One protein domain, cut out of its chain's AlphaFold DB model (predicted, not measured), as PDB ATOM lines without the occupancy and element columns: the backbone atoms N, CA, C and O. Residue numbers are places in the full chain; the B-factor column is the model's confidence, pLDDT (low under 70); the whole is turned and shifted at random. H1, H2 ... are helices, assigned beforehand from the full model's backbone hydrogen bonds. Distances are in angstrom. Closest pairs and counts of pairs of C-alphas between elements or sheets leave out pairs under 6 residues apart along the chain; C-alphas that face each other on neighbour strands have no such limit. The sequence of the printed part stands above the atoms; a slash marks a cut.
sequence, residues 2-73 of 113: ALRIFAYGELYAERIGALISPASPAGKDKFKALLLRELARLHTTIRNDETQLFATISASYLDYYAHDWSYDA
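This is residues 2 to 73 of the 113 residues of an uncharacterized protein of Monosporascus sp. GIB2 (UniProt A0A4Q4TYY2). Three helices make a zigzag: long H2 runs through the middle, H1 folds against its first part and H3 against its last part, and H1 and H3 keep away from each other. Two stretches with no named element, residues 2 to 9 before H1 and residues 60 to 73 after H3, run along one side of this zigzag, the latter from the H3 end back past H1. The printed part has 72 residues with three named helices, H1, H2 and H3 in chain order, and no named strand; the class is all helix. The whole is only just compact, close to loose, with a radius of gyration of the C-alphas of 13.4 A, and its elongated outline spans 43 by 23 by 20 A.

The printed part begins at Ala 2, with its C-alpha at (89.157, -33.330, 29.965). H1 is residues 10 to 20, 15.3 A from first to last C-alpha, and begins at C-alpha 10 at (83.173, -57.552, 22.960). H2 is residues 25 to 43, the longest helix, 28.2 A from first to last C-alpha. H3 is residues 50 to 59, 14.0 A from first to last C-alpha, and ends at C-alpha 59 at (98.445, -29.567, 19.857). Residues 60 to 73 follow with no named element, and their C-alphas lie 9 to 24 A from the mean of all C-alphas.

H1 touches H2, and their closest C-alphas, those of Leu 19 and Gly 27, are 4.3 A apart. H2 touches H1 with residues 27 to 31 alone. The two run opposite ways at a steep tilt of 57 degrees. H2 touches H3 with residues 36 to 41 alone; the closest C-alphas, those of Ala 40 and Phe 54, are 4.9 A apart. These two also run opposite ways, at a steep tilt of 54 degrees. H1 and H3 are apart. In H3 every backbone O i to N i+4 pair is within hydrogen-bond range, against 5 of 7 such pairs in H1 and 13 of 15 in H2.

The two C-alphas farthest apart, those of Asn 48 and Ala 73, are 44.4 A from each other, and those of the first and last printed residues, Ala 2 and Ala 73, are 27.6 A apart. The printed part has no cut. The link from H1 to H2 is tight, with 4 residues, and that from H2 to H3 is short, with 6. The mean pLDDT of the printed part is 82.0; 13 residues are under 70, namely residues 2 to 5, 8 to 11, 22, 24 to 25 and 47 to 48.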
ATOM      1  N   ALA A   2      89.030 -31.899  29.686       54.59
ATOM      2  CA  ALA A   2      89.157 -33.330  29.965       54.59
ATOM      3  C   ALA A   2      88.085 -34.062  29.164       54.59
ATOM      4  O   ALA A   2      86.909 -33.713  29.264       54.59
ATOM      5  N   LEU A   3      88.486 -35.042  28.362       59.75
ATOM      6  CA  LEU A   3      87.565 -35.804  27.536       59.75
ATOM      7  C   LEU A   3      87.619 -37.281  27.921       59.75
ATOM      8  O   LEU A   3      88.689 -37.820  28.192       59.75
ATOM      9  N   ARG A   4      86.444 -37.905  28.000       64.25
ATOM     10  CA  ARG A   4      86.260 -39.294  28.424       64.25
ATOM     11  C   ARG A   4      85.621 -40.074  27.288       64.25
ATOM     12  O   ARG A   4      84.646 -39.609  26.706       64.25
ATOM     13  N   ILE A   5      86.166 -41.249  26.998       69.50
ATOM     14  CA  ILE A   5      85.595 -42.198  26.044       69.50
ATOM     15  C   ILE A   5      85.212 -43.445  26.823       69.50
ATOM     16  O   ILE A   5      86.014 -43.959  27.601       69.50
ATOM     17  N   PHE A   6      83.990 -43.914  26.596       71.19
ATOM     18  CA  PHE A   6      83.477 -45.161  27.143       71.19
ATOM     19  C   PHE A   6      83.192 -46.103  25.980       71.19
ATOM     20  O   PHE A   6      82.499 -45.730  25.034       71.19
ATOM     21  N   ALA A   7      83.751 -47.307  26.042       74.44
ATOM     22  CA  ALA A   7      83.507 -48.358  25.069       74.44
ATOM     23  C   ALA A   7      82.973 -49.590  25.798       74.44
ATOM     24  O   ALA A   7      83.529 -50.005  26.813       74.44
ATOM     25  N   TYR A   8      81.904 -50.167  25.258       66.19
ATOM     26  CA  TYR A   8      81.283 -51.395  25.748       66.19
ATOM     27  C   TYR A   8      81.113 -52.383  24.588       66.19
ATOM     28  O   TYR A   8      81.111 -51.989  23.419       66.19
ATOM     29  N   GLY A   9      80.927 -53.660  24.922       65.12
ATOM     30  CA  GLY A   9      80.736 -54.740  23.955       65.12
ATOM     31  C   GLY A   9      82.047 -55.353  23.455       65.12
ATOM     32  O   GLY A   9      83.023 -54.642  23.215       65.12
ATOM     33  N   GLU A  10      82.024 -56.680  23.277       61.25
ATOM     34  CA  GLU A  10      83.173 -57.552  22.960       61.25
ATOM     35  C   GLU A  10      84.075 -56.941  21.871       61.25
ATOM     36  O   GLU A  10      85.229 -56.616  22.115       61.25
ATOM     37  N   LEU A  11      83.524 -56.630  20.692       63.88
ATOM     38  CA  LEU A  11      84.334 -56.205  19.544       63.88
ATOM     39  C   LEU A  11      85.019 -54.838  19.702       63.88
ATOM     40  O   LEU A  11      86.115 -54.660  19.178       63.88
ATOM     41  N   TYR A  12      84.391 -53.855  20.350       76.44
ATOM     42  CA  TYR A  12      84.966 -52.505  20.457       76.44
ATOM     43  C   TYR A  12      85.850 -52.359  21.695       76.44
ATOM     44  O   TYR A  12      86.946 -51.803  21.590       76.44
ATOM     45  N   ALA A  13      85.402 -52.880  22.839       81.88
ATOM     46  CA  ALA A  13      86.154 -52.805  24.084       81.88
ATOM     47  C   ALA A  13      87.438 -53.645  24.013       81.88
ATOM     48  O   ALA A  13      88.495 -53.114  24.331       81.88
ATOM     49  N   GLU A  14      87.399 -54.879  23.493       83.00
ATOM     50  CA  GLU A  14      88.605 -55.721  23.378       83.00
ATOM     51  C   GLU A  14      89.626 -55.139  22.398       83.00
ATOM     52  O   GLU A  14      90.832 -55.165  22.646       83.00
ATOM     53  N   ARG A  15      89.162 -54.569  21.278       83.19
ATOM     54  CA  ARG A  15      90.050 -53.930  20.294       83.19
ATOM     55  C   ARG A  15      90.771 -52.720  20.873       83.19
ATOM     56  O   ARG A  15      91.952 -52.530  20.589       83.19
ATOM     57  N   ILE A  16      90.070 -51.904  21.660       86.25
ATOM     58  CA  ILE A  16      90.675 -50.776  22.375       86.25
ATOM     59  C   ILE A  16      91.595 -51.292  23.490       86.25
ATOM     60  O   ILE A  16      92.730 -50.827  23.594       86.25
ATOM     61  N   GLY A  17      91.152 -52.302  24.240       84.19
ATOM     62  CA  GLY A  17      91.898 -53.023  25.275       84.19
ATOM     63  C   GLY A  17      93.269 -53.509  24.803       84.19
ATOM     64  O   GLY A  17      94.300 -53.223  25.415       84.19
ATOM     65  N   ALA A  18      93.315 -54.135  23.626       84.81
ATOM     66  CA  ALA A  18      94.550 -54.613  23.004       84.81
ATOM     67  C   ALA A  18      95.575 -53.496  22.720       84.81
ATOM     68  O   ALA A  18      96.780 -53.757  22.687       84.81
ATOM     69  N   LEU A  19      95.126 -52.252  22.516       85.25
ATOM     70  CA  LEU A  19      96.007 -51.103  22.283       85.25
ATOM     71  C   LEU A  19      96.493 -50.445  23.581       85.25
ATOM     72  O   LEU A  19      97.530 -49.785  23.568       85.25
ATOM     73  N   ILE A  20      95.770 -50.621  24.691       84.06
ATOM     74  CA  ILE A  20      96.121 -50.057  26.004       84.06
ATOM     75  C   ILE A  20      96.836 -51.060  26.920       84.06
ATOM     76  O   ILE A  20      97.338 -50.673  27.975       84.06
ATOM     77  N   SER A  21      96.932 -52.325  26.500       75.62
ATOM     78  CA  SER A  21      97.617 -53.391  27.232       75.62
ATOM     79  C   SER A  21      99.091 -53.054  27.536       75.62
ATOM     80  O   SER A  21      99.823 -52.613  26.640       75.62
ATOM     81  N   PRO A  22      99.587 -53.340  28.760       66.00
ATOM     82  CA  PRO A  22     100.994 -53.154  29.130       66.00
ATOM     83  C   PRO A  22     101.982 -53.911  28.231       66.00
ATOM     84  O   PRO A  22     103.139 -53.513  28.115       66.00
ATOM     85  N   ALA A  23     101.526 -54.984  27.576       70.06
ATOM     86  CA  ALA A  23     102.333 -55.814  26.686       70.06
ATOM     87  C   ALA A  23     102.619 -55.167  25.316       70.06
ATOM     88  O   ALA A  23     103.408 -55.707  24.542       70.06
ATOM     89  N   SER A  24     102.006 -54.018  24.999       68.69
ATOM     90  CA  SER A  24     102.156 -53.344  23.705       68.69
ATOM     91  C   SER A  24     102.519 -51.861  23.869       68.69
ATOM     92  O   SER A  24     101.659 -50.988  23.739       68.69
ATOM     93  N   PRO A  25     103.806 -51.519  24.095       69.56
ATOM     94  CA  PRO A  25     104.249 -50.123  24.162       69.56
ATOM     95  C   PRO A  25     103.921 -49.339  22.884       69.56
ATOM     96  O   PRO A  25     103.461 -48.202  22.951       69.56
ATOM     97  N   ALA A  26     104.056 -49.984  21.718       76.75
ATOM     98  CA  ALA A  26     103.667 -49.423  20.421       76.75
ATOM     99  C   ALA A  26     102.140 -49.253  20.259       76.75
ATOM    100  O   ALA A  26     101.686 -48.542  19.360       76.75
ATOM    101  N   GLY A  27     101.340 -49.915  21.099       80.44
ATOM    102  CA  GLY A  27      99.888 -49.768  21.159       80.44
ATOM    103  C   GLY A  27      99.459 -48.398  21.679       80.44
ATOM    104  O   GLY A  27      98.498 -47.841  21.153       80.44
ATOM    105  N   LYS A  28     100.218 -47.801  22.610       80.06
ATOM    106  CA  LYS A  28      99.890 -46.496  23.209       80.06
ATOM    107  C   LYS A  28      99.851 -45.365  22.184       80.06
ATOM    108  O   LYS A  28      98.876 -44.618  22.127       80.06
ATOM    109  N   ASP A  29     100.865 -45.271  21.328       84.50
ATOM    110  CA  ASP A  29     100.917 -44.236  20.288       84.50
ATOM    111  C   ASP A  29      99.820 -44.433  19.239       84.50
ATOM    112  O   ASP A  29      99.185 -43.471  18.799       84.50
ATOM    113  N   LYS A  30      99.540 -45.694  18.878       87.50
ATOM    114  CA  LYS A  30      98.435 -46.043  17.977       87.50
ATOM    115  C   LYS A  30      97.084 -45.676  18.581       87.50
ATOM    116  O   LYS A  30      96.248 -45.114  17.879       87.50
ATOM    117  N   PHE A  31      96.883 -45.959  19.868       87.88
ATOM    118  CA  PHE A  31      95.671 -45.600  20.591       87.88
ATOM    119  C   PHE A  31      95.487 -44.088  20.626       87.88
ATOM    120  O   PHE A  31      94.443 -43.603  20.208       87.88
ATOM    121  N   LYS A  32      96.520 -43.336  21.020       88.56
ATOM    122  CA  LYS A  32      96.498 -41.870  21.010       88.56
ATOM    123  C   LYS A  32      96.133 -41.325  19.627       88.56
ATOM    124  O   LYS A  32      95.234 -40.495  19.519       88.56
ATOM    125  N   ALA A  33      96.805 -41.782  18.572       89.38
ATOM    126  CA  ALA A  33      96.557 -41.305  17.214       89.38
ATOM    127  C   ALA A  33      95.124 -41.601  16.748       89.38
ATOM    128  O   ALA A  33      94.472 -40.719  16.186       89.38
ATOM    129  N   LEU A  34      94.625 -42.814  17.017       89.38
ATOM    130  CA  LEU A  34      93.244 -43.204  16.738       89.38
ATOM    131  C   LEU A  34      92.260 -42.308  17.495       89.38
ATOM    132  O   LEU A  34      91.335 -41.768  16.904       89.38
ATOM    133  N   LEU A  35      92.496 -42.098  18.787       89.69
ATOM    134  CA  LEU A  35      91.610 -41.349  19.666       89.69
ATOM    135  C   LEU A  35      91.491 -39.886  19.227       89.69
ATOM    136  O   LEU A  35      90.388 -39.385  19.039       89.69
ATOM    137  N   LEU A  36      92.615 -39.216  18.967       90.94
ATOM    138  CA  LEU A  36      92.622 -37.833  18.479       90.94
ATOM    139  C   LEU A  36      91.952 -37.703  17.102       90.94
ATOM    140  O   LEU A  36      91.263 -36.717  16.836       90.94
ATOM    141  N   ARG A  37      92.122 -38.708  16.234       90.75
ATOM    142  CA  ARG A  37      91.500 -38.765  14.906       90.75
ATOM    143  C   ARG A  37      89.983 -38.925  14.994       90.75
ATOM    144  O   ARG A  37      89.266 -38.170  14.343       90.75
ATOM    145  N   GLU A  38      89.499 -39.856  15.810       89.75
ATOM    146  CA  GLU A  38      88.063 -40.060  16.030       89.75
ATOM    147  C   GLU A  38      87.414 -38.839  16.690       89.75
ATOM    148  O   GLU A  38      86.303 -38.455  16.327       89.75
ATOM    149  N   LEU A  39      88.125 -38.145  17.586       88.69
ATOM    150  CA  LEU A  39      87.631 -36.889  18.153       88.69
ATOM    151  C   LEU A  39      87.488 -35.792  17.116       88.69
ATOM    152  O   LEU A  39      86.457 -35.119  17.100       88.69
ATOM    153  N   ALA A  40      88.485 -35.618  16.250       90.19
ATOM    154  CA  ALA A  40      88.379 -34.665  15.158       90.19
ATOM    155  C   ALA A  40      87.159 -34.990  14.287       90.19
ATOM    156  O   ALA A  40      86.346 -34.108  14.034       90.19
ATOM    157  N   ARG A  41      86.961 -36.261  13.919       89.38
ATOM    158  CA  ARG A  41      85.802 -36.710  13.127       89.38
ATOM    159  C   ARG A  41      84.470 -36.424  13.801       89.38
ATOM    160  O   ARG A  41      83.589 -35.858  13.164       89.38
ATOM    161  N   LEU A  42      84.341 -36.770  15.080       88.31
ATOM    162  CA  LEU A  42      83.108 -36.581  15.846       88.31
ATOM    163  C   LEU A  42      82.705 -35.104  15.959       88.31
ATOM    164  O   LEU A  42      81.518 -34.791  15.955       88.31
ATOM    165  N   HIS A  43      83.683 -34.202  16.058       87.00
ATOM    166  CA  HIS A  43      83.448 -32.770  16.262       87.00
ATOM    167  C   HIS A  43      83.519 -31.952  14.965       87.00
ATOM    168  O   HIS A  43      83.339 -30.734  14.991       87.00
ATOM    169  N   THR A  44      83.766 -32.597  13.824       86.88
ATOM    170  CA  THR A  44      83.779 -31.927  12.526       86.88
ATOM    171  C   THR A  44      82.343 -31.650  12.084       86.88
ATOM    172  O   THR A  44      81.585 -32.567  11.777       86.88
ATOM    173  N   THR A  45      81.965 -30.376  12.004       78.31
ATOM    174  CA  THR A  45      80.650 -29.948  11.493       78.31
ATOM    175  C   THR A  45      80.666 -29.677   9.985       78.31
ATOM    176  O   THR A  45      79.621 -29.722   9.336       78.31
ATOM    177  N   ILE A  46      81.850 -29.447   9.403       77.25
ATOM    178  CA  ILE A  46      82.070 -29.209   7.971       77.25
ATOM    179  C   ILE A  46      83.074 -30.237   7.449       77.25
ATOM    180  O   ILE A  46      84.215 -30.276   7.893       77.25
ATOM    181  N   ARG A  47      82.672 -31.039   6.455       63.53
ATOM    182  CA  ARG A  47      83.374 -32.247   5.962       63.53
ATOM    183  C   ARG A  47      84.875 -32.092   5.630       63.53
ATOM    184  O   ARG A  47      85.570 -33.099   5.583       63.53
ATOM    185  N   ASN A  48      85.372 -30.872   5.416       66.06
ATOM    186  CA  ASN A  48      86.757 -30.591   5.015       66.06
ATOM    187  C   ASN A  48      87.664 -30.050   6.146       66.06
ATOM    188  O   ASN A  48      88.815 -29.731   5.872       66.06
ATOM    189  N   ASP A  49      87.185 -29.965   7.395       84.19
ATOM    190  CA  ASP A  49      87.936 -29.381   8.529       84.19
ATOM    191  C   ASP A  49      88.577 -30.432   9.466       84.19
ATOM    192  O   ASP A  49      89.300 -30.103  10.404       84.19
ATOM    193  N   GLU A  50      88.386 -31.735   9.207       88.50
ATOM    194  CA  GLU A  50      88.891 -32.804  10.092       88.50
ATOM    195  C   GLU A  50      90.404 -32.685  10.342       88.50
ATOM    196  O   GLU A  50      90.869 -32.863  11.464       88.50
ATOM    197  N   THR A  51      91.193 -32.366   9.312       89.62
ATOM    198  CA  THR A  51      92.658 -32.269   9.417       89.62
ATOM    199  C   THR A  51      93.105 -31.094  10.286       89.62
ATOM    200  O   THR A  51      94.026 -31.241  11.091       89.62
ATOM    201  N   GLN A  52      92.463 -29.935  10.144       89.50
ATOM    202  CA  GLN A  52      92.787 -28.745  10.929       89.50
ATOM    203  C   GLN A  52      92.307 -28.907  12.377       89.50
ATOM    204  O   GLN A  52      93.040 -28.571  13.316       89.50
ATOM    205  N   LEU A  53      91.136 -29.511  12.580       89.81
ATOM    206  CA  LEU A  53      90.644 -29.836  13.911       89.81
ATOM    207  C   LEU A  53      91.514 -30.903  14.592       89.81
ATOM    208  O   LEU A  53      91.869 -30.749  15.759       89.81
ATOM    209  N   PHE A  54      91.957 -31.928  13.862       91.81
ATOM    210  CA  PHE A  54      92.922 -32.915  14.350       91.81
ATOM    211  C   PHE A  54      94.231 -32.261  14.793       91.81
ATOM    212  O   PHE A  54      94.728 -32.583  15.872       91.81
ATOM    213  N   ALA A  55      94.783 -31.335  14.003       92.19
ATOM    214  CA  ALA A  55      95.994 -30.604  14.373       92.19
ATOM    215  C   ALA A  55      95.787 -29.783  15.657       92.19
ATOM    216  O   ALA A  55      96.614 -29.837  16.565       92.19
ATOM    217  N   THR A  56      94.648 -29.097  15.767       91.12
ATOM    218  CA  THR A  56      94.285 -28.291  16.943       91.12
ATOM    219  C   THR A  56      94.145 -29.151  18.203       91.12
ATOM    220  O   THR A  56      94.744 -28.853  19.239       91.12
ATOM    221  N   ILE A  57      93.400 -30.256  18.117       89.94
ATOM    222  CA  ILE A  57      93.202 -31.198  19.226       89.94
ATOM    223  C   ILE A  57      94.536 -31.854  19.612       89.94
ATOM    224  O   ILE A  57      94.846 -31.956  20.796       89.94
ATOM    225  N   SER A  58      95.357 -32.237  18.629       92.31
ATOM    226  CA  SER A  58      96.675 -32.839  18.863       92.31
ATOM    227  C   SER A  58      97.641 -31.881  19.561       92.31
ATOM    228  O   SER A  58      98.359 -32.307  20.459       92.31
ATOM    229  N   ALA A  59      97.638 -30.596  19.195       92.38
ATOM    230  CA  ALA A  59      98.445 -29.567  19.857       92.38
ATOM    231  C   ALA A  59      97.984 -29.285  21.298       92.38
ATOM    232  O   ALA A  59      98.774 -28.852  22.132       92.38
ATOM    233  N   SER A  60      96.711 -29.553  21.593       89.19
ATOM    234  CA  SER A  60      96.101 -29.350  22.912       89.19
ATOM    235  C   SER A  60      96.183 -30.585  23.820       89.19
ATOM    236  O   SER A  60      95.744 -30.536  24.971       89.19
ATOM    237  N   TYR A  61      96.685 -31.712  23.308       88.31
ATOM    238  CA  TYR A  61      96.768 -32.969  24.041       88.31
ATOM    239  C   TYR A  61      97.867 -32.911  25.110       88.31
ATOM    240  O   TYR A  61      99.004 -32.544  24.818       88.31
ATOM    241  N   LEU A  62      97.540 -33.348  26.330       89.31
ATOM    242  CA  LEU A  62      98.487 -33.441  27.445       89.31
ATOM    243  C   LEU A  62      98.796 -34.900  27.784       89.31
ATOM    244  O   LEU A  62      99.924 -35.349  27.606       89.31
ATOM    245  N   ASP A  63      97.784 -35.643  28.232       85.94
ATOM    246  CA  ASP A  63      97.913 -37.048  28.616       85.94
ATOM    247  C   ASP A  63      96.558 -37.778  28.528       85.94
ATOM    248  O   ASP A  63      95.515 -37.138  28.361       85.94
ATOM    249  N   TYR A  64      96.562 -39.107  28.659       85.19
ATOM    250  CA  TYR A  64      95.362 -39.920  28.846       85.19
ATOM    251  C   TYR A  64      95.572 -40.995  29.917       85.19
ATOM    252  O   TYR A  64      96.663 -41.519  30.118       85.19
ATOM    253  N   TYR A  65      94.470 -41.392  30.549       86.06
ATOM    254  CA  TYR A  65      94.386 -42.625  31.323       86.06
ATOM    255  C   TYR A  65      93.365 -43.547  30.661       86.06
ATOM    256  O   TYR A  65      92.292 -43.095  30.258       86.06
ATOM    257  N   ALA A  66      93.705 -44.826  30.537       86.00
ATOM    258  CA  ALA A  66      92.822 -45.847  29.998       86.00
ATOM    259  C   ALA A  66      92.880 -47.090  30.885       86.00
ATOM    260  O   ALA A  66      93.942 -47.441  31.399       86.00
ATOM    261  N   HIS A  67      91.731 -47.738  31.050       86.38
ATOM    262  CA  HIS A  67      91.574 -48.924  31.875       86.38
ATOM    263  C   HIS A  67      90.754 -49.965  31.115       86.38
ATOM    264  O   HIS A  67      89.719 -49.631  30.537       86.38
ATOM    265  N   ASP A  68      91.232 -51.206  31.123       87.62
ATOM    266  CA  ASP A  68      90.524 -52.363  30.586       87.62
ATOM    267  C   ASP A  68      90.149 -53.287  31.742       87.62
ATOM    268  O   ASP A  68      91.013 -53.943  32.328       87.62
ATOM    269  N   TRP A  69      88.853 -53.347  32.036       89.19
ATOM    270  CA  TRP A  69      88.304 -54.184  33.100       89.19
ATOM    271  C   TRP A  69      88.535 -55.683  32.874       89.19
ATOM    272  O   TRP A  69      88.439 -56.458  33.815       89.19
ATOM    273  N   SER A  70      88.844 -56.117  31.650       85.00
ATOM    274  CA  SER A  70      89.140 -57.527  31.352       85.00
ATOM    275  C   SER A  70      90.522 -57.960  31.845       85.00
ATOM    276  O   SER A  70      90.769 -59.153  32.010       85.00
ATOM    277  N   TYR A  71      91.432 -57.006  32.061       84.62
ATOM    278  CA  TYR A  71      92.782 -57.261  32.569       84.62
ATOM    279  C   TYR A  71      92.930 -56.965  34.067       84.62
ATOM    280  O   TYR A  71      94.014 -57.173  34.618       84.62
ATOM    281  N   ASP A  72      91.881 -56.482  34.736       87.69
ATOM    282  CA  ASP A  72      91.903 -56.290  36.184       87.69
ATOM    283  C   ASP A  72      91.780 -57.648  36.889       87.69
ATOM    284  O   ASP A  72      90.785 -58.347  36.746       87.69
ATOM    285  N   ALA A  73      92.793 -58.032  37.669       90.50
ATOM    286  CA  ALA A  73      92.816 -59.319  38.367       90.50
ATOM    287  C   ALA A  73      91.775 -59.435  39.498       90.50
ATOM    288  O   ALA A  73      91.568 -60.526  40.033       90.50
TER     289      ALA A  73